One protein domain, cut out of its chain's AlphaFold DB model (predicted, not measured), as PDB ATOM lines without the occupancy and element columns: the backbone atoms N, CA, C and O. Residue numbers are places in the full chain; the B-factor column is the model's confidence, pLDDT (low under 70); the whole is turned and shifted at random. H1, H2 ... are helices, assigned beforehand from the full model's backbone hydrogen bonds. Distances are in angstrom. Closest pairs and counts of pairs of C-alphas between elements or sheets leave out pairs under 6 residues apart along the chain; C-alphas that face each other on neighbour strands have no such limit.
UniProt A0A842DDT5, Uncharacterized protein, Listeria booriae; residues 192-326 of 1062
ATOM      1  N   ARG A 192      99.059  86.987 125.422       87.06
ATOM      2  CA  ARG A 192      99.028  86.844 123.965       87.06
ATOM      3  C   ARG A 192      98.583  85.454 123.509       87.06
ATOM      4  O   ARG A 192      97.845  85.357 122.533       87.06
ATOM      5  N   LYS A 193      99.061  84.378 124.142       86.06
ATOM      6  CA  LYS A 193      98.695  83.009 123.742       86.06
ATOM      7  C   LYS A 193      97.251  82.686 124.117       86.06
ATOM      8  O   LYS A 193      96.602  82.028 123.318       86.06
ATOM      9  N   LEU A 194      96.728  83.209 125.230       89.44
ATOM     10  CA  LEU A 194      95.302  83.101 125.576       89.44
ATOM     11  C   LEU A 194      94.418  83.727 124.493       89.44
ATOM     12  O   LEU A 194      93.507  83.078 123.981       89.44
ATOM     13  N   VAL A 195      94.758  84.951 124.074       90.69
ATOM     14  CA  VAL A 195      94.088  85.638 122.961       90.69
ATOM     15  C   VAL A 195      94.179  84.795 121.684       90.69
ATOM     16  O   VAL A 195      93.158  84.442 121.101       90.69
ATOM     17  N   LEU A 196      95.384  84.392 121.266       90.88
ATOM     18  CA  LEU A 196      95.560  83.582 120.053       90.88
ATOM     19  C   LEU A 196      94.830  82.236 120.121       90.88
ATOM     20  O   LEU A 196      94.308  81.795 119.104       90.88
ATOM     21  N   HIS A 197      94.769  81.598 121.290       90.69
ATOM     22  CA  HIS A 197      94.051  80.347 121.486       90.69
ATOM     23  C   HIS A 197      92.542  80.536 121.314       90.69
ATOM     24  O   HIS A 197      91.945  79.798 120.538       90.69
ATOM     25  N   LYS A 198      91.949  81.566 121.938       91.38
ATOM     26  CA  LYS A 198      90.534  81.930 121.749       91.38
ATOM     27  C   LYS A 198      90.196  82.086 120.264       91.38
ATOM     28  O   LYS A 198      89.253  81.470 119.770       91.38
ATOM     29  N   TYR A 199      90.992  82.873 119.543       91.69
ATOM     30  CA  TYR A 199      90.764  83.129 118.120       91.69
ATOM     31  C   TYR A 199      91.048  81.916 117.230       91.69
ATOM     32  O   TYR A 199      90.335  81.707 116.254       91.69
ATOM     33  N   ALA A 200      92.043  81.092 117.563       92.00
ATOM     34  CA  ALA A 200      92.319  79.851 116.847       92.00
ATOM     35  C   ALA A 200      91.197  78.823 117.018       92.00
ATOM     36  O   ALA A 200      90.849  78.151 116.053       92.00
ATOM     37  N   THR A 201      90.607  78.726 118.212       91.31
ATOM     38  CA  THR A 201      89.438  77.877 118.466       91.31
ATOM     39  C   THR A 201      88.244  78.348 117.641       91.31
ATOM     40  O   THR A 201      87.702  77.560 116.873       91.31
ATOM     41  N   ALA A 202      87.907  79.643 117.698       90.94
ATOM     42  CA  ALA A 202      86.838  80.209 116.873       90.94
ATOM     43  C   ALA A 202      87.074  79.964 115.372       90.94
ATOM     44  O   ALA A 202      86.166  79.539 114.663       90.94
ATOM     45  N   PHE A 203      88.312  80.159 114.904       92.06
ATOM     46  CA  PHE A 203      88.710  79.885 113.525       92.06
ATOM     47  C   PHE A 203      88.510  78.414 113.138       92.06
ATOM     48  O   PHE A 203      87.874  78.148 112.126       92.06
ATOM     49  N   LEU A 204      89.007  77.458 113.928       91.31
ATOM     50  CA  LEU A 204      88.892  76.026 113.615       91.31
ATOM     51  C   LEU A 204      87.444  75.514 113.666       91.31
ATOM     52  O   LEU A 204      87.130  74.522 113.018       91.31
ATOM     53  N   GLU A 205      86.558  76.201 114.382       88.56
ATOM     54  CA  GLU A 205      85.116  75.921 114.409       88.56
ATOM     55  C   GLU A 205      84.346  76.608 113.266       88.56
ATOM     56  O   GLU A 205      83.139  76.419 113.136       88.56
ATOM     57  N   GLY A 206      85.018  77.415 112.435       82.62
ATOM     58  CA  GLY A 206      84.388  78.181 111.356       82.62
ATOM     59  C   GLY A 206      83.571  79.388 111.832       82.62
ATOM     60  O   GLY A 206      82.717  79.872 111.092       82.62
ATOM     61  N   ARG A 207      83.804  79.878 113.058       85.25
ATOM     62  CA  ARG A 207      83.151  81.074 113.616       85.25
ATOM     63  C   ARG A 207      83.898  82.352 113.227       85.25
ATOM     64  O   ARG A 207      85.115  82.351 113.034       85.25
ATOM     65  N   VAL A 208      83.176  83.476 113.175       81.31
ATOM     66  CA  VAL A 208      83.779  84.798 112.944       81.31
ATOM     67  C   VAL A 208      84.727  85.133 114.097       81.31
ATOM     68  O   VAL A 208      84.359  85.101 115.272       81.31
ATOM     69  N   MET A 209      85.968  85.460 113.751       78.44
ATOM     70  CA  MET A 209      86.966  85.955 114.692       78.44
ATOM     71  C   MET A 209      86.606  87.406 115.049       78.44
ATOM     72  O   MET A 209      87.029  88.305 114.340       78.44
ATOM     73  N   GLY A 210      85.805  87.618 116.099       74.56
ATOM     74  CA  GLY A 210      85.161  88.895 116.472       74.56
ATOM     75  C   GLY A 210      86.068  90.064 116.897       74.56
ATOM     76  O   GLY A 210      85.808  90.701 117.915       74.56
ATOM     77  N   TYR A 211      87.136  90.349 116.151       77.88
ATOM     78  CA  TYR A 211      88.065  91.456 116.400       77.88
ATOM     79  C   TYR A 211      87.656  92.766 115.699       77.88
ATOM     80  O   TYR A 211      88.357  93.768 115.831       77.88
ATOM     81  N   GLU A 212      86.556  92.783 114.937       73.62
ATOM     82  CA  GLU A 212      86.082  93.940 114.157       73.62
ATOM     83  C   GLU A 212      85.894  95.195 115.020       73.62
ATOM     84  O   GLU A 212      86.233  96.300 114.605       73.62
ATOM     85  N   ASN A 213      85.453  95.019 116.265       84.25
ATOM     86  CA  ASN A 213      85.177  96.127 117.179       84.25
ATOM     87  C   ASN A 213      86.437  96.666 117.885       84.25
ATOM     88  O   ASN A 213      86.370  97.697 118.556       84.25
ATOM     89  N   LEU A 214      87.597  96.008 117.743       89.00
ATOM     90  CA  LEU A 214      88.830  96.422 118.426       89.00
ATOM     91  C   LEU A 214      89.383  97.743 117.886       89.00
ATOM     92  O   LEU A 214      89.956  98.503 118.656       89.00
ATOM     93  N   ALA A 215      89.196  98.052 116.599       89.69
ATOM     94  CA  ALA A 215      89.667  99.312 116.015       89.69
ATOM     95  C   ALA A 215      88.946 100.531 116.612       89.69
ATOM     96  O   ALA A 215      89.578 101.556 116.881       89.69
ATOM     97  N   ALA A 216      87.635 100.395 116.842       90.00
ATOM     98  CA  ALA A 216      86.808 101.411 117.482       90.00
ATOM     99  C   ALA A 216      87.165 101.560 118.966       90.00
ATOM    100  O   ALA A 216      87.459 102.670 119.402       90.00
ATOM    101  N   LYS A 217      87.258 100.447 119.711       90.50
ATOM    102  CA  LYS A 217      87.724 100.454 121.112       90.50
ATOM    103  C   LYS A 217      89.125 101.054 121.260       90.50
ATOM    104  O   LYS A 217      89.399 101.768 122.209       90.50
ATOM    105  N   TYR A 218      90.013 100.798 120.299       93.31
ATOM    106  CA  TYR A 218      91.368 101.349 120.292       93.31
ATOM    107  C   TYR A 218      91.421 102.827 119.885       93.31
ATOM    108  O   TYR A 218      92.514 103.391 119.864       93.31
ATOM    109  N   GLN A 219      90.290 103.445 119.522       93.88
ATOM    110  CA  GLN A 219      90.221 104.836 119.063       93.88
ATOM    111  C   GLN A 219      91.187 105.098 117.891       93.88
ATOM    112  O   GLN A 219      91.919 106.087 117.838       93.88
ATOM    113  N   LEU A 220      91.239 104.166 116.926       92.38
ATOM    114  CA  LEU A 220      92.197 104.241 115.816       92.38
ATOM    115  C   LEU A 220      91.976 105.470 114.915       92.38
ATOM    116  O   LEU A 220      92.933 105.957 114.314       92.38
ATOM    117  N   ALA A 221      90.738 105.961 114.810       91.69
ATOM    118  CA  ALA A 221      90.420 107.162 114.041       91.69
ATOM    119  C   ALA A 221      91.134 108.399 114.612       91.69
ATOM    120  O   ALA A 221      91.828 109.093 113.872       91.69
ATOM    121  N   ASP A 222      91.064 108.589 115.929       92.50
ATOM    122  CA  ASP A 222      91.686 109.718 116.631       92.50
ATOM    123  C   ASP A 222      93.215 109.665 116.527       92.50
ATOM    124  O   ASP A 222      93.887 110.675 116.292       92.50
ATOM    125  N   LEU A 223      93.780 108.456 116.615       93.44
ATOM    126  CA  LEU A 223      95.206 108.231 116.395       93.44
ATOM    127  C   LEU A 223      95.630 108.585 114.960       93.44
ATOM    128  O   LEU A 223      96.667 109.219 114.764       93.44
ATOM    129  N   ALA A 224      94.854 108.171 113.957       92.56
ATOM    130  CA  ALA A 224      95.147 108.465 112.557       92.56
ATOM    131  C   ALA A 224      95.067 109.971 112.262       92.56
ATOM    132  O   ALA A 224      95.927 110.503 111.556       92.56
ATOM    133  N   GLU A 225      94.090 110.669 112.848       92.69
ATOM    134  CA  GLU A 225      93.959 112.124 112.742       92.69
ATOM    135  C   GLU A 225      95.163 112.837 113.358       92.69
ATOM    136  O   GLU A 225      95.778 113.705 112.733       92.69
ATOM    137  N   SER A 226      95.591 112.375 114.535       92.69
ATOM    138  CA  SER A 226      96.756 112.907 115.242       92.69
ATOM    139  C   SER A 226      98.052 112.801 114.434       92.69
ATOM    140  O   SER A 226      98.981 113.565 114.672       92.69
ATOM    141  N   PHE A 227      98.158 111.891 113.459       92.12
ATOM    142  CA  PHE A 227      99.342 111.804 112.602       92.12
ATOM    143  C   PHE A 227      99.413 112.883 111.514       92.12
ATOM    144  O   PHE A 227     100.507 113.133 110.999       92.12
ATOM    145  N   LYS A 228      98.299 113.536 111.154       86.50
ATOM    146  CA  LYS A 228      98.273 114.525 110.061       86.50
ATOM    147  C   LYS A 228      99.109 115.772 110.351       86.50
ATOM    148  O   LYS A 228      99.602 116.397 109.417       86.50
ATOM    149  N   VAL A 229      99.323 116.095 111.626       86.31
ATOM    150  CA  VAL A 229     100.127 117.253 112.058       86.31
ATOM    151  C   VAL A 229     101.638 117.050 111.865       86.31
ATOM    152  O   VAL A 229     102.421 117.981 112.048       86.31
ATOM    153  N   VAL A 230     102.085 115.838 111.509       86.25
ATOM    154  CA  VAL A 230     103.511 115.524 111.365       86.25
ATOM    155  C   VAL A 230     104.047 115.967 110.003       86.25
ATOM    156  O   VAL A 230     103.655 115.450 108.956       86.25
ATOM    157  N   ASP A 231     105.065 116.829 110.014       83.44
ATOM    158  CA  ASP A 231     105.818 117.175 108.808       83.44
ATOM    159  C   ASP A 231     106.739 116.024 108.356       83.44
ATOM    160  O   ASP A 231     107.859 115.833 108.846       83.44
ATOM    161  N   LEU A 232     106.273 115.263 107.362       82.19
ATOM    162  CA  LEU A 232     106.993 114.129 106.779       82.19
ATOM    163  C   LEU A 232     108.264 114.519 105.996       82.19
ATOM    164  O   LEU A 232     109.052 113.625 105.671       82.19
ATOM    165  N   ASN A 233     108.512 115.807 105.726       76.31
ATOM    166  CA  ASN A 233     109.733 116.262 105.050       76.31
ATOM    167  C   ASN A 233     110.982 116.143 105.942       76.31
ATOM    168  O   ASN A 233     112.089 115.973 105.435       76.31
ATOM    169  N   LYS A 234     110.829 116.136 107.275       68.69
ATOM    170  CA  LYS A 234     111.944 116.072 108.248       68.69
ATOM    171  C   LYS A 234     112.518 114.657 108.460       68.69
ATOM    172  O   LYS A 234     113.150 114.380 109.480       68.69
ATOM    173  N   ASP A 235     112.272 113.759 107.507       69.31
ATOM    174  CA  ASP A 235     112.731 112.370 107.384       69.31
ATOM    175  C   ASP A 235     112.825 111.571 108.701       69.31
ATOM    176  O   ASP A 235     111.848 110.930 109.104       69.31
ATOM    177  N   LYS A 236     113.974 111.630 109.397       70.25
ATOM    178  CA  LYS A 236     114.204 110.961 110.690       70.25
ATOM    179  C   LYS A 236     113.404 111.562 111.844       70.25
ATOM    180  O   LYS A 236     112.873 110.794 112.638       70.25
ATOM    181  N   ASN A 237     113.313 112.889 111.946       79.94
ATOM    182  CA  ASN A 237     112.609 113.551 113.052       79.94
ATOM    183  C   ASN A 237     111.104 113.256 112.996       79.94
ATOM    184  O   ASN A 237     110.500 112.974 114.024       79.94
ATOM    185  N   ALA A 238     110.537 113.176 111.789       84.00
ATOM    186  CA  ALA A 238     109.143 112.784 111.585       84.00
ATOM    187  C   ALA A 238     108.818 111.403 112.192       84.00
ATOM    188  O   ALA A 238     107.786 111.232 112.830       84.00
ATOM    189  N   ASN A 239     109.717 110.416 112.061       88.12
ATOM    190  CA  ASN A 239     109.503 109.085 112.648       88.12
ATOM    191  C   ASN A 239     109.542 109.104 114.190       88.12
ATOM    192  O   ASN A 239     108.866 108.293 114.824       88.12
ATOM    193  N   TYR A 240     110.323 110.007 114.799       87.06
ATOM    194  CA  TYR A 240     110.318 110.192 116.255       87.06
ATOM    195  C   TYR A 240     109.001 110.810 116.733       87.06
ATOM    196  O   TYR A 240     108.426 110.297 117.693       87.06
ATOM    197  N   GLU A 241     108.488 111.830 116.038       89.31
ATOM    198  CA  GLU A 241     107.195 112.451 116.365       89.31
ATOM    199  C   GLU A 241     106.029 111.465 116.217       89.31
ATOM    200  O   GLU A 241     105.230 111.321 117.140       89.31
ATOM    201  N   ILE A 242     105.985 110.680 115.130       91.00
ATOM    202  CA  ILE A 242     104.979 109.615 114.947       91.00
ATOM    203  C   ILE A 242     105.007 108.633 116.126       91.00
ATOM    204  O   ILE A 242     103.964 108.252 116.660       91.00
ATOM    205  N   LYS A 243     106.201 108.226 116.579       91.81
ATOM    206  CA  LYS A 243     106.311 107.343 117.744       91.81
ATOM    207  C   LYS A 243     105.831 108.015 119.027       91.81
ATOM    208  O   LYS A 243     105.211 107.338 119.845       91.81
ATOM    209  N   LYS A 244     106.122 109.302 119.221       91.62
ATOM    210  CA  LYS A 244     105.680 110.061 120.394       91.62
ATOM    211  C   LYS A 244     104.152 110.145 120.447       91.62
ATOM    212  O   LYS A 244     103.584 109.842 121.491       91.62
ATOM    213  N   ILE A 245     103.507 110.440 119.318       93.94
ATOM    214  CA  ILE A 245     102.042 110.448 119.175       93.94
ATOM    215  C   ILE A 245     101.456 109.074 119.530       93.94
ATOM    216  O   ILE A 245     100.588 108.980 120.393       93.94
ATOM    217  N   LEU A 246     101.996 107.989 118.958       94.50
ATOM    218  CA  LEU A 246     101.557 106.624 119.278       94.50
ATOM    219  C   LEU A 246     101.702 106.294 120.774       94.50
ATOM    220  O   LEU A 246     100.839 105.643 121.359       94.50
ATOM    221  N   GLN A 247     102.808 106.706 121.398       93.38
ATOM    222  CA  GLN A 247     103.033 106.484 122.827       93.38
ATOM    223  C   GLN A 247     102.061 107.282 123.691       93.38
ATOM    224  O   GLN A 247     101.609 106.758 124.705       93.38
ATOM    225  N   GLN A 248     101.738 108.517 123.301       93.44
ATOM    226  CA  GLN A 248     100.768 109.340 124.013       93.44
ATOM    227  C   GLN A 248      99.365 108.735 123.924       93.44
ATOM    228  O   GLN A 248      98.722 108.562 124.953       93.44
ATOM    229  N   HIS A 249      98.950 108.302 122.733       94.00
ATOM    230  CA  HIS A 249      97.696 107.571 122.537       94.00
ATOM    231  C   HIS A 249      97.587 106.361 123.467       94.00
ATOM    232  O   HIS A 249      96.653 106.244 124.248       94.00
ATOM    233  N   GLN A 250      98.614 105.503 123.474       92.75
ATOM    234  CA  GLN A 250      98.655 104.312 124.332       92.75
ATOM    235  C   GLN A 250      98.655 104.630 125.835       92.75
ATOM    236  O   GLN A 250      98.269 103.772 126.626       92.75
ATOM    237  N   ARG A 251      99.101 105.825 126.244       92.12
ATOM    238  CA  ARG A 251      99.011 106.281 127.638       92.12
ATOM    239  C   ARG A 251      97.591 106.699 127.999       92.12
ATOM    240  O   ARG A 251      97.147 106.340 129.082       92.12
ATOM    241  N   ASN A 252      96.900 107.398 127.099       92.06
ATOM    242  CA  ASN A 252      95.532 107.864 127.326       92.06
ATOM    243  C   ASN A 252      94.572 106.687 127.582       92.06
ATOM    244  O   ASN A 252      93.737 106.766 128.472       92.06
ATOM    245  N   ILE A 253      94.764 105.562 126.883       90.69
ATOM    246  CA  ILE A 253      93.945 104.342 127.029       90.69
ATOM    247  C   ILE A 253      94.613 103.242 127.879       90.69
ATOM    248  O   ILE A 253      94.252 102.067 127.803       90.69
ATOM    249  N   LEU A 254      95.630 103.573 128.686       89.06
ATOM    250  CA  LEU A 254      96.436 102.571 129.401       89.06
ATOM    251  C   LEU A 254      95.620 101.721 130.389       89.06
ATOM    252  O   LEU A 254      95.952 100.552 130.592       89.06
ATOM    253  N   GLY A 255      94.589 102.300 131.014       88.00
ATOM    254  CA  GLY A 255      93.698 101.585 131.933       88.00
ATOM    255  C   GLY A 255      92.988 100.422 131.240       88.00
ATOM    256  O   GLY A 255      93.080  99.284 131.692       88.00
ATOM    257  N   GLU A 256      92.390 100.690 130.079       89.50
ATOM    258  CA  GLU A 256      91.700  99.687 129.262       89.50
ATOM    259  C   GLU A 256      92.664  98.616 128.740       89.50
ATOM    260  O   GLU A 256      92.379  97.425 128.843       89.50
ATOM    261  N   LEU A 257      93.855  99.012 128.268       89.12
ATOM    262  CA  LEU A 257      94.877  98.079 127.769       89.12
ATOM    263  C   LEU A 257      95.397  97.101 128.835       89.12
ATOM    264  O   LEU A 257      95.945  96.053 128.491       89.12
ATOM    265  N   LYS A 258      95.292  97.436 130.126       87.81
ATOM    266  CA  LYS A 258      95.685  96.526 131.214       87.81
ATOM    267  C   LYS A 258      94.619  95.471 131.508       87.81
ATOM    268  O   LYS A 258      94.981  94.391 131.965       87.81
ATOM    269  N   ILE A 259      93.348  95.790 131.261       89.75
ATOM    270  CA  ILE A 259      92.196  94.940 131.590       89.75
ATOM    271  C   ILE A 259      91.825  94.059 130.389       89.75
ATOM    272  O   ILE A 259      91.693  92.845 130.529       89.75
ATOM    273  N   ASP A 260      91.708  94.648 129.196       91.44
ATOM    274  CA  ASP A 260      91.318  93.946 127.971       91.44
ATOM    275  C   ASP A 260      92.556  93.405 127.229       91.44
ATOM    276  O   ASP A 260      93.300  94.126 126.552       91.44
ATOM    277  N   LEU A 261      92.775  92.091 127.350       90.12
ATOM    278  CA  LEU A 261      93.900  91.397 126.716       90.12
ATOM    279  C   LEU A 261      93.859  91.465 125.182       90.12
ATOM    280  O   LEU A 261      94.913  91.473 124.537       90.12
ATOM    281  N   GLU A 262      92.666  91.508 124.587       91.25
ATOM    282  CA  GLU A 262      92.483  91.552 123.136       91.25
ATOM    283  C   GLU A 262      92.816  92.940 122.599       91.25
ATOM    284  O   GLU A 262      93.575  93.063 121.630       91.25
ATOM    285  N   LEU A 263      92.337  93.983 123.284       91.81
ATOM    286  CA  LEU A 263      92.669  95.374 122.979       91.81
ATOM    287  C   LEU A 263      94.176  95.632 123.103       91.81
ATOM    288  O   LEU A 263      94.782  96.271 122.236       91.81
ATOM    289  N   ASN A 264      94.818  95.071 124.131       92.06
ATOM    290  CA  ASN A 264      96.269  95.145 124.295       92.06
ATOM    291  C   ASN A 264      97.014  94.484 123.127       92.06
ATOM    292  O   ASN A 264      97.930  95.069 122.540       92.06
ATOM    293  N   GLN A 265      96.597  93.275 122.736       90.56
ATOM    294  CA  GLN A 265      97.209  92.575 121.611       90.56
ATOM    295  C   GLN A 265      97.016  93.339 120.289       90.56
ATOM    296  O   GLN A 265      97.951  93.394 119.486       90.56
ATOM    297  N   TYR A 266      95.858  93.974 120.083       91.19
ATOM    298  CA  TYR A 266      95.611  94.860 118.944       91.19
ATOM    299  C   TYR A 266      96.577  96.056 118.935       91.19
ATOM    300  O   TYR A 266      97.264  96.296 117.938       91.19
ATOM    301  N   GLY A 267      96.736  96.741 120.074       91.81
ATOM    302  CA  GLY A 267      97.683  97.851 120.224       91.81
ATOM    303  C   GLY A 267      99.146  97.462 119.963       91.81
ATOM    304  O   GLY A 267      99.923  98.259 119.423       91.81
ATOM    305  N   ILE A 268      99.535  96.222 120.281       91.00
ATOM    306  CA  ILE A 268     100.857  95.672 119.941       91.00
ATOM    307  C   ILE A 268     101.027  95.523 118.422       91.00
ATOM    308  O   ILE A 268     102.094  95.854 117.895       91.00
ATOM    309  N   GLU A 269     100.014  95.041 117.699       90.94
ATOM    310  CA  GLU A 269     100.083  94.910 116.237       90.94
ATOM    311  C   GLU A 269     100.116  96.281 115.535       90.94
ATOM    312  O   GLU A 269     100.927  96.467 114.620       90.94
ATOM    313  N   VAL A 270      99.365  97.277 116.028       92.88
ATOM    314  CA  VAL A 270      99.460  98.678 115.563       92.88
ATOM    315  C   VAL A 270     100.881  99.219 115.754       92.88
ATOM    316  O   VAL A 270     101.471  99.784 114.830       92.88
ATOM    317  N   ARG A 271     101.498  98.980 116.920       92.75
ATOM    318  CA  ARG A 271     102.889  99.393 117.173       92.75
ATOM    319  C   ARG A 271     103.861  98.772 116.168       92.75
ATOM    320  O   ARG A 271     104.683  99.486 115.592       92.75
ATOM    321  N   LYS A 272     103.751  97.463 115.910       90.38
ATOM    322  CA  LYS A 272     104.593  96.763 114.922       90.38
ATOM    323  C   LYS A 272     104.401  97.307 113.507       90.38
ATOM    324  O   LYS A 272     105.367  97.379 112.746       90.38
ATOM    325  N   TYR A 273     103.168  97.655 113.135       91.75
ATOM    326  CA  TYR A 273     102.871  98.297 111.858       91.75
ATOM    327  C   TYR A 273     103.651  99.614 111.722       91.75
ATOM    328  O   TYR A 273     104.426  99.768 110.774       91.75
ATOM    329  N   ILE A 274     103.527 100.514 112.701       91.19
ATOM    330  CA  ILE A 274     104.186 101.828 112.671       91.19
ATOM    331  C   ILE A 274     105.711 101.679 112.625       91.19
ATOM    332  O   ILE A 274     106.352 102.261 111.753       91.19
ATOM    333  N   GLU A 275     106.305 100.834 113.472       87.00
ATOM    334  CA  GLU A 275     107.763 100.627 113.502       87.00
ATOM    335  C   GLU A 275     108.328 100.063 112.188       87.00
ATOM    336  O   GLU A 275     109.480 100.330 111.835       87.00
ATOM    337  N   ARG A 276     107.523  99.299 111.436       85.31
ATOM    338  CA  ARG A 276     107.921  98.742 110.137       85.31
ATOM    339  C   ARG A 276     107.946  99.796 109.032       85.31
ATOM    340  O   ARG A 276     108.842  99.760 108.185       85.31
ATOM    341  N   TYR A 277     106.942 100.668 108.973       84.62
ATOM    342  CA  TYR A 277     106.833 101.674 107.910       84.62
ATOM    343  C   TYR A 277     107.576 102.972 108.246       84.62
ATOM    344  O   TYR A 277     108.073 103.628 107.329       84.62
ATOM    345  N   PHE A 278     107.749 103.265 109.538       86.62
ATOM    346  CA  PHE A 278     108.417 104.448 110.085       86.62
ATOM    347  C   PHE A 278     109.539 104.047 111.063       86.62
ATOM    348  O   PHE A 278     109.477 104.341 112.259       86.62
ATOM    349  N   PRO A 279     110.586 103.346 110.588       83.31
ATOM    350  CA  PRO A 279     111.649 102.862 111.456       83.31
ATOM    351  C   PRO A 279     112.501 104.016 111.999       83.31
ATOM    352  O   PRO A 279     112.882 104.934 111.278       83.31
ATOM    353  N   ILE A 280     112.864 103.936 113.277       78.75
ATOM    354  CA  ILE A 280     113.681 104.963 113.953       78.75
ATOM    355  C   ILE A 280     115.182 104.703 113.798       78.75
ATOM    356  O   ILE A 280     115.998 105.623 113.784       78.75
ATOM    357  N   LYS A 281     115.560 103.425 113.680       69.50
ATOM    358  CA  LYS A 281     116.963 102.991 113.646       69.50
ATOM    359  C   LYS A 281     117.577 102.997 112.241       69.50
ATOM    360  O   LYS A 281     118.797 102.956 112.129       69.50
ATOM    361  N   SER A 282     116.771 103.058 111.182       64.88
ATOM    362  CA  SER A 282     117.233 103.066 109.788       64.88
ATOM    363  C   SER A 282     116.791 104.339 109.066       64.88
ATOM    364  O   SER A 282     115.831 104.993 109.470       64.88
ATOM    365  N   LYS A 283     117.521 104.731 108.010       60.72
ATOM    366  CA  LYS A 283     117.080 105.833 107.145       60.72
ATOM    367  C   LYS A 283     115.770 105.429 106.445       60.72
ATOM    368  O   LYS A 283     115.685 104.293 105.963       60.72
ATOM    369  N   PRO A 284     114.774 106.320 106.369       61.50
ATOM    370  CA  PRO A 284     113.594 106.110 105.543       61.50
ATOM    371  C   PRO A 284     113.994 105.862 104.083       61.50
ATOM    372  O   PRO A 284     114.931 106.458 103.563       61.50
ATOM    373  N   LYS A 285     113.301 104.924 103.431       59.50
ATOM    374  CA  LYS A 285     113.588 104.492 102.050       59.50
ATOM    375  C   LYS A 285     112.517 104.939 101.042       59.50
ATOM    376  O   LYS A 285     112.462 104.393  99.947       59.50
ATOM    377  N   ARG A 286     111.593 105.831 101.425       65.69
ATOM    378  CA  ARG A 286     110.386 106.170 100.640       65.69
ATOM    379  C   ARG A 286     110.158 107.678 100.570       65.69
ATOM    380  O   ARG A 286     110.441 108.377 101.538       65.69
ATOM    381  N   ASN A 287     109.591 108.140  99.456       63.41
ATOM    382  CA  ASN A 287     109.199 109.538  99.247       63.41
ATOM    383  C   ASN A 287     107.995 109.963 100.122       63.41
ATOM    384  O   ASN A 287     107.307 109.120 100.703       63.41
ATOM    385  N   LYS A 288     107.738 111.278 100.207       62.53
ATOM    386  CA  LYS A 288     106.712 111.899 101.070       62.53
ATOM    387  C   LYS A 288     105.295 111.358 100.833       62.53
ATOM    388  O   LYS A 288     104.668 110.883 101.776       62.53
ATOM    389  N   HIS A 289     104.801 111.400  99.595       59.62
ATOM    390  CA  HIS A 289     103.422 111.008  99.267       59.62
ATOM    391  C   HIS A 289     103.142 109.542  99.606       59.62
ATOM    392  O   HIS A 289     102.122 109.227 100.214       59.62
ATOM    393  N   SER A 290     104.104 108.653  99.334       67.25
ATOM    394  CA  SER A 290     103.982 107.243  99.714       67.25
ATOM    395  C   SER A 290     103.932 107.049 101.230       67.25
ATOM    396  O   SER A 290     103.367 106.064 101.682       67.25
ATOM    397  N   ARG A 291     104.542 107.940 102.027       78.06
ATOM    398  CA  ARG A 291     104.546 107.855 103.498       78.06
ATOM    399  C   ARG A 291     103.209 108.274 104.107       78.06
ATOM    400  O   ARG A 291     102.775 107.610 105.040       78.06
ATOM    401  N   ALA A 292     102.549 109.299 103.570       82.38
ATOM    402  CA  ALA A 292     101.245 109.750 104.064       82.38
ATOM    403  C   ALA A 292     100.163 108.663 103.929       82.38
ATOM    404  O   ALA A 292      99.394 108.437 104.859       82.38
ATOM    405  N   ASP A 293     100.168 107.916 102.819       84.25
ATOM    406  CA  ASP A 293      99.247 106.792 102.603       84.25
ATOM    407  C   ASP A 293      99.309 105.734 103.722       84.25
ATOM    408  O   ASP A 293      98.282 105.159 104.071       84.25
ATOM    409  N   PHE A 294     100.484 105.495 104.326       87.56
ATOM    410  CA  PHE A 294     100.656 104.505 105.401       87.56
ATOM    411  C   PHE A 294     100.093 104.940 106.759       87.56
ATOM    412  O   PHE A 294     100.057 104.109 107.666       87.56
ATOM    413  N   LEU A 295      99.664 106.193 106.914       90.69
ATOM    414  CA  LEU A 295      99.084 106.718 108.157       90.69
ATOM    415  C   LEU A 295      97.549 106.803 108.105       90.69
ATOM    416  O   LEU A 295      96.930 107.125 109.113       90.69
ATOM    417  N   LYS A 296      96.932 106.483 106.960       91.25
ATOM    418  CA  LYS A 296      95.471 106.431 106.804       91.25
ATOM    419  C   LYS A 296      94.863 105.313 107.654       91.25
ATOM    420  O   LYS A 296      95.381 104.190 107.652       91.25
ATOM    421  N   LYS A 297      93.740 105.606 108.321       91.75
ATOM    422  CA  LYS A 297      93.011 104.677 109.203       91.75
ATOM    423  C   LYS A 297      92.734 103.346 108.503       91.75
ATOM    424  O   LYS A 297      93.102 102.295 109.022       91.75
ATOM    425  N   GLU A 298      92.170 103.396 107.300       90.94
ATOM    426  CA  GLU A 298      91.704 102.225 106.549       90.94
ATOM    427  C   GLU A 298      92.860 101.264 106.237       90.94
ATOM    428  O   GLU A 298      92.717 100.037 106.277       90.94
ATOM    429  N   LEU A 299      94.047 101.811 105.949       90.50
ATOM    430  CA  LEU A 299      95.221 101.007 105.625       90.50
ATOM    431  C   LEU A 299      95.866 100.393 106.873       90.50
ATOM    432  O   LEU A 299      96.304  99.238 106.821       90.50
ATOM    433  N   ILE A 300      95.909 101.136 107.985       92.19
ATOM    434  CA  ILE A 300      96.377 100.608 109.274       92.19
ATOM    435  C   ILE A 300      95.461  99.461 109.700       92.19
ATOM    436  O   ILE A 300      95.937  98.349 109.926       92.19
ATOM    437  N   GLU A 301      94.154  99.710 109.732       91.69
ATOM    438  CA  GLU A 301      93.138  98.761 110.178       91.69
ATOM    439  C   GLU A 301      93.158  97.470 109.350       91.69
ATOM    440  O   GLU A 301      93.307  96.372 109.895       91.69
ATOM    441  N   SER A 302      93.116  97.589 108.018       90.44
ATOM    442  CA  SER A 302      93.167  96.428 107.122       90.44
ATOM    443  C   SER A 302      94.477  95.643 107.243       90.44
ATOM    444  O   SER A 302      94.469  94.410 107.185       90.44
ATOM    445  N   THR A 303      95.613  96.316 107.459       90.06
ATOM    446  CA  THR A 303      96.903  95.633 107.632       90.06
ATOM    447  C   THR A 303      96.992  94.924 108.980       90.06
ATOM    448  O   THR A 303      97.459  93.784 109.024       90.06
ATOM    449  N   VAL A 304      96.537  95.563 110.059       90.75
ATOM    450  CA  VAL A 304      96.521  94.987 111.411       90.75
ATOM    451  C   VAL A 304      95.596  93.774 111.462       90.75
ATOM    452  O   VAL A 304      96.011  92.724 111.955       90.75
ATOM    453  N   LYS A 305      94.413  93.845 110.833       88.50
ATOM    454  CA  LYS A 305      93.510  92.694 110.651       88.50
ATOM    455  C   LYS A 305      94.231  91.500 110.016       88.50
ATOM    456  O   LYS A 305      94.157  90.378 110.516       88.50
ATOM    457  N   GLN A 306      94.996  91.734 108.950       87.94
ATOM    458  CA  GLN A 306      95.768  90.673 108.294       87.94
ATOM    459  C   GLN A 306      96.945  90.164 109.140       87.94
ATOM    460  O   GLN A 306      97.254  88.975 109.099       87.94
ATOM    461  N   GLN A 307      97.606  91.030 109.917       88.75
ATOM    462  CA  GLN A 307      98.663  90.620 110.853       88.75
ATOM    463  C   GLN A 307      98.115  89.703 111.947       88.75
ATOM    464  O   GLN A 307      98.741  88.693 112.264       88.75
ATOM    465  N   PHE A 308      96.932  90.020 112.471       87.56
ATOM    466  CA  PHE A 308      96.265  89.218 113.484       87.56
ATOM    467  C   PHE A 308      95.845  87.851 112.931       87.56
ATOM    468  O   PHE A 308      96.214  86.820 113.491       87.56
ATOM    469  N   LYS A 309      95.189  87.831 111.761       88.56
ATOM    470  CA  LYS A 309      94.823  86.596 111.046       88.56
ATOM    471  C   LYS A 309      96.045  85.704 110.782       88.56
ATOM    472  O   LYS A 309      96.024  84.512 111.074       88.56
ATOM    473  N   ASN A 310      97.150  86.292 110.326       90.44
ATOM    474  CA  ASN A 310      98.415  85.582 110.136       90.44
ATOM    475  C   ASN A 310      98.977  85.007 111.455       90.44
ATOM    476  O   ASN A 310      99.444  83.870 111.466       90.44
ATOM    477  N   ALA A 311      98.902  85.739 112.573       89.81
ATOM    478  CA  ALA A 311      99.348  85.240 113.874       89.81
ATOM    479  C   ALA A 311      98.520  84.038 114.364       89.81
ATOM    480  O   ALA A 311      99.094  83.090 114.903       89.81
ATOM    481  N   VAL A 312      97.201  84.051 114.137       91.50
ATOM    482  CA  VAL A 312      96.306  82.917 114.426       91.50
ATOM    483  C   VAL A 312      96.681  81.703 113.575       91.50
ATOM    484  O   VAL A 312      96.845  80.607 114.106       91.50
ATOM    485  N   TYR A 313      96.912  81.892 112.275       92.62
ATOM    486  CA  TYR A 313      97.323  80.808 111.379       92.62
ATOM    487  C   TYR A 313      98.641  80.173 111.801       92.62
ATOM    488  O   TYR A 313      98.733  78.953 111.893       92.62
ATOM    489  N   HIS A 314      99.644  80.986 112.128       92.38
ATOM    490  CA  HIS A 314     100.911  80.478 112.647       92.38
ATOM    491  C   HIS A 314     100.740  79.692 113.939       92.38
ATOM    492  O   HIS A 314     101.409  78.679 114.112       92.38
ATOM    493  N   TYR A 315      99.849  80.134 114.827       91.88
ATOM    494  CA  TYR A 315      99.563  79.407 116.054       91.88
ATOM    495  C   TYR A 315      98.958  78.027 115.768       91.88
ATOM    496  O   TYR A 315      99.431  77.037 116.318       91.88
ATOM    497  N   VAL A 316      97.980  77.937 114.860       93.19
ATOM    498  CA  VAL A 316      97.384  76.657 114.432       93.19
ATOM    499  C   VAL A 316      98.425  75.746 113.777       93.19
ATOM    500  O   VAL A 316      98.487  74.561 114.093       93.19
ATOM    501  N   LEU A 317      99.272  76.293 112.902       93.38
ATOM    502  CA  LEU A 317     100.357  75.545 112.259       93.38
ATOM    503  C   LEU A 317     101.374  75.023 113.277       93.38
ATOM    504  O   LEU A 317     101.806  73.879 113.167       93.38
ATOM    505  N   GLU A 318     101.732  75.834 114.279       90.56
ATOM    506  CA  GLU A 318     102.617  75.432 115.375       90.56
ATOM    507  C   GLU A 318     102.023  74.223 116.114       90.56
ATOM    508  O   GLU A 318     102.710  73.218 116.247       90.56
ATOM    509  N   GLN A 319     100.740  74.273 116.504       89.19
ATOM    510  CA  GLN A 319     100.050  73.144 117.153       89.19
ATOM    511  C   GLN A 319     100.015  71.894 116.266       89.19
ATOM    512  O   GLN A 319     100.374  70.804 116.711       89.19
ATOM    513  N   GLY A 320      99.646  72.062 114.991       91.00
ATOM    514  CA  GLY A 320      99.606  70.975 114.013       91.00
ATOM    515  C   GLY A 320     100.948  70.290 113.829       91.00
ATOM    516  O   GLY A 320     101.009  69.065 113.752       91.00
ATOM    517  N   LYS A 321     102.030  71.070 113.833       91.06
ATOM    518  CA  LYS A 321     103.388  70.549 113.767       91.06
ATOM    519  C   LYS A 321     103.760  69.773 115.030       91.06
ATOM    520  O   LYS A 321     104.256  68.661 114.903       91.06
ATOM    521  N   MET A 322     103.496  70.295 116.229       89.00
ATOM    522  CA  MET A 322     103.815  69.563 117.468       89.00
ATOM    523  C   MET A 322     103.129  68.199 117.511       89.00
ATOM    524  O   MET A 322     103.757  67.200 117.848       89.00
ATOM    525  N   GLU A 323     101.868  68.148 117.096       88.44
ATOM    526  CA  GLU A 323     101.108  66.906 117.031       88.44
ATOM    527  C   GLU A 323     101.617  65.952 115.947       88.44
ATOM    528  O   GLU A 323     101.720  64.753 116.181       88.44
ATOM    529  N   ALA A 324     101.992  66.462 114.774       88.50
ATOM    530  CA  ALA A 324     102.550  65.637 113.707       88.50
ATOM    531  C   ALA A 324     103.841  64.903 114.121       88.50
ATOM    532  O   ALA A 324     104.072  63.780 113.679       88.50
ATOM    533  N   TYR A 325     104.636  65.513 115.003       89.44
ATOM    534  CA  TYR A 325     105.856  64.928 115.567       89.44
ATOM    535  C   TYR A 325     105.658  64.295 116.957       89.44
ATOM    536  O   TYR A 325     106.642  63.910 117.583       89.44
ATOM    537  N   ASN A 326     104.415  64.166 117.440       88.56
ATOM    538  CA  ASN A 326     104.070  63.603 118.753       88.56
ATOM    539  C   ASN A 326     104.807  64.269 119.937       88.56
ATOM    540  O   ASN A 326     105.213  63.601 120.889       88.56
TER     541      ASN A 326
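What this domain is: This is residues 192 to 326 of the 1062 residues of an uncharacterized protein of Listeria booriae (UniProt A0A842DDT5). Look first for one long helix, H8, which begins inside the body and ends outside it: residues 317 to 326, of which 317 to 324 belong to H8, stick out. H6, at the core, crosses the first half of H8, H4 runs loosely side by side with H6, and H1 crosses H8 farther along. The 135 printed residues hold eight named helices, H1 to H8 in order, and no named strand: all helix. The whole is elongated, 53 by 32 by 22 A, and only just compact, close to loose, with a radius of gyration of the C-alphas of 16.8 A.

Where its parts are: Find C-alpha 297 at (93.011, 104.677, 109.203); from there H8 runs 40.4 A to C-alpha 324 at (102.550, 65.637, 113.707). H6 spans residues 261 to 277, 25.0 A, and H4 residues 236 to 252, 25.2 A. H1, residues 192 to 204, begins at (99.028, 86.844, 123.965) and measures 18.1 A. The short ones are H2, 214 to 217; H3, 220 to 226; H5, 254 to 259; and H7, 288 to 293.

How they stand to each other: H8 touches H6 at a steep tilt of 69 degrees, only just short of perpendicular, closest at C-alphas 304 and 269, 6.0 A. H8 touches H1 about perpendicular, 83 degrees, at C-alphas 312 and 200, 5.6 A. H3 touches H8 at C-alphas 224 and 297, 5.5 A. H6, the hub, only just touches H4, with 3 pairs of C-alphas within 8 A, closest 246 and 271, 7.6 A. H2 touches H6 at C-alphas 214 and 263, 6.0 A; H5 touches H6 only at the corner. H7 touches no helix. Every O i to N i+4 pair is within hydrogen-bond range in H1, H3, H4, H6 and H8, but 1 of 2 in H5 and in H7; H2 is too short for one.

The domain as a whole: The farthest C-alphas, of Asn 233 and Asn 326, are 54.7 A apart. The printed part has no cut, and no link is long. Look for pLDDT under 70 at residues 234 to 235 and 281 to 290.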